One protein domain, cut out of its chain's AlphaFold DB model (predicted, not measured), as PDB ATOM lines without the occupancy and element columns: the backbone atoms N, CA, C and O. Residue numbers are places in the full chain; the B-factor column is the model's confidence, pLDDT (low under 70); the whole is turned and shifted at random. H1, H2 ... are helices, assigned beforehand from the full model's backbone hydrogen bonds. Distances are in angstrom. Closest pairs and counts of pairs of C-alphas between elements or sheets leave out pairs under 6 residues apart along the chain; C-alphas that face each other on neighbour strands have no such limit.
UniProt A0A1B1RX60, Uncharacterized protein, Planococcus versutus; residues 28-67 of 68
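AT A GLANCE: This is residues 28 to 67 of the 68 residues of an uncharacterized protein of Planococcus versutus (UniProt A0A1B1RX60). A short helix, H1, turns back through a loop onto the near end of one long helix, H2, and the rest of H2 sticks out as a straight arm that makes the length. The printed part has 40 residues with two named helices, H1 then H2, and no named strand: all helix. It is extended, a rod of 48 by 14 by 5 A, with a radius of gyration of the C-alphas of 15.4 A.

HOW THE PARTS SIT: H1, residues 28 to 33, and H2, residues 40 to 66, form a helical hairpin. They run opposite ways at a shallow tilt of 24 degrees. H2 touches H1 with residues 41 to 42 alone; the closest C-alphas, of Leu 30 and Pro 42, are 5.7 A apart. Residues 47 to 67, of which 47 to 66 belong to H2, stand free. In H1 and H2 every O i to N i+4 pair is within hydrogen-bond range.

IN THESE COORDINATES: H1 begins at C-alpha 28 (181.770, 145.773, 124.189) and measures 8.7 A from first to last C-alpha. H2 measures 38.8 A, from C-alpha 40 (182.931, 143.314, 136.472) to C-alpha 66 (178.626, 181.889, 135.339).

THE WHOLE: The C-alphas farthest apart, of Pro 35 and Asn 67, are 48.3 A apart. The printed part has no cut, and the link from H1 to H2 is short. Residues 63 to 67 have pLDDT under 70.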
ATOM      1  N   VAL A  28     182.124 146.931 125.027       88.94
ATOM      2  CA  VAL A  28     181.770 145.773 124.189       88.94
ATOM      3  C   VAL A  28     183.006 144.935 123.869       88.94
ATOM      4  O   VAL A  28     182.958 143.716 124.011       88.94
ATOM      5  N   LEU A  29     184.127 145.568 123.502       90.56
ATOM      6  CA  LEU A  29     185.389 144.850 123.306       90.56
ATOM      7  C   LEU A  29     185.807 144.116 124.583       90.56
ATOM      8  O   LEU A  29     186.064 142.918 124.548       90.56
ATOM      9  N   LEU A  30     185.832 144.812 125.720       86.25
ATOM     10  CA  LEU A  30     186.192 144.213 127.003       86.25
ATOM     11  C   LEU A  30     185.288 143.029 127.340       86.25
ATOM     12  O   LEU A  30     185.792 142.010 127.783       86.25
ATOM     13  N   TYR A  31     183.987 143.118 127.077       85.62
ATOM     14  CA  TYR A  31     183.055 142.025 127.347       85.62
ATOM     15  C   TYR A  31     183.323 140.770 126.497       85.62
ATOM     16  O   TYR A  31     183.121 139.660 126.977       85.62
ATOM     17  N   ILE A  32     183.783 140.936 125.252       89.38
ATOM     18  CA  ILE A  32     184.102 139.817 124.347       89.38
ATOM     19  C   ILE A  32     185.460 139.189 124.690       89.38
ATOM     20  O   ILE A  32     185.614 137.974 124.597       89.38
ATOM     21  N   PHE A  33     186.448 140.009 125.058       89.00
ATOM     22  CA  PHE A  33     187.826 139.557 125.260       89.00
ATOM     23  C   PHE A  33     188.154 139.153 126.705       89.00
ATOM     24  O   PHE A  33     189.124 138.420 126.904       89.00
ATOM     25  N   LEU A  34     187.402 139.610 127.716       85.88
ATOM     26  CA  LEU A  34     187.671 139.232 129.107       85.88
ATOM     27  C   LEU A  34     187.034 137.891 129.494       85.88
ATOM     28  O   LEU A  34     185.863 137.645 129.195       85.88
ATOM     29  N   PRO A  35     187.764 137.063 130.264       84.25
ATOM     30  CA  PRO A  35     187.202 135.912 130.956       84.25
ATOM     31  C   PRO A  35     186.052 136.308 131.889       84.25
ATOM     32  O   PRO A  35     186.019 137.418 132.425       84.25
ATOM     33  N   ASN A  36     185.141 135.366 132.138       82.31
ATOM     34  CA  ASN A  36     183.901 135.595 132.884       82.31
ATOM     35  C   ASN A  36     184.142 136.158 134.302       82.31
ATOM     36  O   ASN A  36     183.437 137.042 134.776       82.31
ATOM     37  N   GLU A  37     185.219 135.716 134.944       86.88
ATOM     38  CA  GLU A  37     185.664 136.185 136.260       86.88
ATOM     39  C   GLU A  37     186.107 137.658 136.305       86.88
ATOM     40  O   GLU A  37     186.134 138.256 137.378       86.88
ATOM     41  N   PHE A  38     186.339 138.289 135.149       85.75
ATOM     42  CA  PHE A  38     186.628 139.718 135.025       85.75
ATOM     43  C   PHE A  38     185.482 140.535 134.412       85.75
ATOM     44  O   PHE A  38     185.661 141.723 134.144       85.75
ATOM     45  N   GLN A  39     184.283 139.970 134.225       81.31
ATOM     46  CA  GLN A  39     183.147 140.707 133.643       81.31
ATOM     47  C   GLN A  39     182.717 141.949 134.441       81.31
ATOM     48  O   GLN A  39     182.056 142.830 133.894       81.31
ATOM     49  N   PHE A  40     183.138 142.087 135.699       84.38
ATOM     50  CA  PHE A  40     182.931 143.314 136.472       84.38
ATOM     51  C   PHE A  40     183.702 144.523 135.902       84.38
ATOM     52  O   PHE A  40     183.296 145.667 136.112       84.38
ATOM     53  N   ILE A  41     184.794 144.299 135.160       85.88
ATOM     54  CA  ILE A  41     185.631 145.355 134.570       85.88
ATOM     55  C   ILE A  41     184.863 146.169 133.513       85.88
ATOM     56  O   ILE A  41     184.811 147.392 133.657       85.88
ATOM     57  N   PRO A  42     184.221 145.574 132.485       83.69
ATOM     58  CA  PRO A  42     183.409 146.343 131.542       83.69
ATOM     59  C   PRO A  42     182.252 147.094 132.219       83.69
ATOM     60  O   PRO A  42     181.949 148.224 131.830       83.69
ATOM     61  N   THR A  43     181.651 146.538 133.278       83.94
ATOM     62  CA  THR A  43     180.637 147.247 134.077       83.94
ATOM     63  C   THR A  43     181.223 148.479 134.769       83.94
ATOM     64  O   THR A  43     180.635 149.559 134.699       83.94
ATOM     65  N   LEU A  44     182.402 148.360 135.389       86.44
ATOM     66  CA  LEU A  44     183.104 149.490 136.004       86.44
ATOM     67  C   LEU A  44     183.468 150.564 134.977       86.44
ATOM     68  O   LEU A  44     183.281 151.748 135.248       86.44
ATOM     69  N   VAL A  45     183.927 150.173 133.787       84.75
ATOM     70  CA  VAL A  45     184.234 151.109 132.696       84.75
ATOM     71  C   VAL A  45     182.996 151.909 132.290       84.75
ATOM     72  O   VAL A  45     183.080 153.129 132.144       84.75
ATOM     73  N   LEU A  46     181.834 151.262 132.170       82.56
ATOM     74  CA  LEU A  46     180.574 151.951 131.876       82.56
ATOM     75  C   LEU A  46     180.164 152.912 133.000       82.56
ATOM     76  O   LEU A  46     179.776 154.046 132.716       82.56
ATOM     77  N   ILE A  47     180.287 152.497 134.264       87.00
ATOM     78  CA  ILE A  47     179.985 153.347 135.426       87.00
ATOM     79  C   ILE A  47     180.893 154.581 135.441       87.00
ATOM     80  O   ILE A  47     180.407 155.703 135.594       87.00
ATOM     81  N   VAL A  48     182.198 154.397 135.236       86.88
ATOM     82  CA  VAL A  48     183.173 155.494 135.183       86.88
ATOM     83  C   VAL A  48     182.892 156.413 133.994       86.88
ATOM     84  O   VAL A  48     182.874 157.632 134.159       86.88
ATOM     85  N   GLY A  49     182.594 155.858 132.816       83.88
ATOM     86  CA  GLY A  49     182.223 156.634 131.630       83.88
ATOM     87  C   GLY A  49     180.979 157.499 131.860       83.88
ATOM     88  O   GLY A  49     180.971 158.686 131.526       83.88
ATOM     89  N   LEU A  50     179.951 156.942 132.509       83.44
ATOM     90  CA  LEU A  50     178.749 157.682 132.896       83.44
ATOM     91  C   LEU A  50     179.046 158.759 133.942       83.44
ATOM     92  O   LEU A  50     178.546 159.876 133.806       83.44
ATOM     93  N   ALA A  51     179.871 158.463 134.947       87.94
ATOM     94  CA  ALA A  51     180.261 159.427 135.972       87.94
ATOM     95  C   ALA A  51     181.024 160.619 135.372       87.94
ATOM     96  O   ALA A  51     180.705 161.767 135.681       87.94
ATOM     97  N   ILE A  52     181.969 160.363 134.459       85.75
ATOM     98  CA  ILE A  52     182.703 161.404 133.723       85.75
ATOM     99  C   ILE A  52     181.736 162.249 132.891       85.75
ATOM    100  O   ILE A  52     181.795 163.480 132.934       85.75
ATOM    101  N   TYR A  53     180.814 161.607 132.168       81.88
ATOM    102  CA  TYR A  53     179.811 162.322 131.386       81.88
ATOM    103  C   TYR A  53     178.927 163.211 132.277       81.88
ATOM    104  O   TYR A  53     178.723 164.389 131.976       81.88
ATOM    105  N   TYR A  54     178.441 162.688 133.403       83.62
ATOM    106  CA  TYR A  54     177.602 163.448 134.328       83.62
ATOM    107  C   TYR A  54     178.364 164.613 134.966       83.62
ATOM    108  O   TYR A  54     177.838 165.726 135.042       83.62
ATOM    109  N   ALA A  55     179.622 164.395 135.357       86.50
ATOM    110  CA  ALA A  55     180.502 165.445 135.856       86.50
ATOM    111  C   ALA A  55     180.685 166.552 134.807       86.50
ATOM    112  O   ALA A  55     180.530 167.735 135.122       86.50
ATOM    113  N   TRP A  56     180.916 166.183 133.544       83.81
ATOM    114  CA  TRP A  56     181.015 167.138 132.444       83.81
ATOM    115  C   TRP A  56     179.719 167.935 132.250       83.81
ATOM    116  O   TRP A  56     179.764 169.157 132.118       83.81
ATOM    117  N   VAL A  57     178.550 167.286 132.312       84.38
ATOM    118  CA  VAL A  57     177.241 167.958 132.226       84.38
ATOM    119  C   VAL A  57     177.041 168.965 133.356       84.38
ATOM    120  O   VAL A  57     176.533 170.063 133.116       84.38
ATOM    121  N   VAL A  58     177.424 168.608 134.583       86.62
ATOM    122  CA  VAL A  58     177.328 169.501 135.745       86.62
ATOM    123  C   VAL A  58     178.260 170.700 135.578       86.62
ATOM    124  O   VAL A  58     177.838 171.834 135.821       86.62
ATOM    125  N   LEU A  59     179.494 170.482 135.118       83.38
ATOM    126  CA  LEU A  59     180.451 171.554 134.839       83.38
ATOM    127  C   LEU A  59     179.971 172.475 133.712       83.38
ATOM    128  O   LEU A  59     180.034 173.692 133.856       83.38
ATOM    129  N   ASP A  60     179.428 171.921 132.629       80.56
ATOM    130  CA  ASP A  60     178.858 172.687 131.518       80.56
ATOM    131  C   ASP A  60     177.668 173.548 131.979       80.56
ATOM    132  O   ASP A  60     177.620 174.746 131.693       80.56
ATOM    133  N   LYS A  61     176.761 172.994 132.799       78.56
ATOM    134  CA  LYS A  61     175.666 173.768 133.413       78.56
ATOM    135  C   LYS A  61     176.177 174.891 134.322       78.56
ATOM    136  O   LYS A  61     175.613 175.986 134.306       78.56
ATOM    137  N   ARG A  62     177.234 174.651 135.110       75.75
ATOM    138  CA  ARG A  62     177.867 175.686 135.950       75.75
ATOM    139  C   ARG A  62     178.505 176.784 135.102       75.75
ATOM    140  O   ARG A  62     178.327 177.960 135.404       75.75
ATOM    141  N   LYS A  63     179.176 176.415 134.008       68.00
ATOM    142  CA  LYS A  63     179.817 177.359 133.085       68.00
ATOM    143  C   LYS A  63     178.800 178.257 132.378       68.00
ATOM    144  O   LYS A  63     179.045 179.447 132.229       68.00
ATOM    145  N   GLN A  64     177.634 177.719 132.019       63.88
ATOM    146  CA  GLN A  64     176.538 178.506 131.438       63.88
ATOM    147  C   GLN A  64     175.871 179.454 132.448       63.88
ATOM    148  O   GLN A  64     175.430 180.528 132.055       63.88
ATOM    149  N   ARG A  65     175.817 179.099 133.742       59.41
ATOM    150  CA  ARG A  65     175.318 179.997 134.804       59.41
ATOM    151  C   ARG A  65     176.295 181.108 135.180       59.41
ATOM    152  O   ARG A  65     175.843 182.152 135.611       59.41
ATOM    153  N   SER A  66     177.600 180.877 135.046       56.78
ATOM    154  CA  SER A  66     178.626 181.889 135.339       56.78
ATOM    155  C   SER A  66     178.824 182.900 134.205       56.78
ATOM    156  O   SER A  66     179.473 183.915 134.422       56.78
ATOM    157  N   ASN A  67     178.330 182.600 133.000       50.94
ATOM    158  CA  ASN A  67     178.472 183.444 131.809       50.94
ATOM    159  C   ASN A  67     177.156 184.152 131.431       50.94
ATOM    160  O   ASN A  67     176.981 184.542 130.278       50.94
TER     161      ASN A  67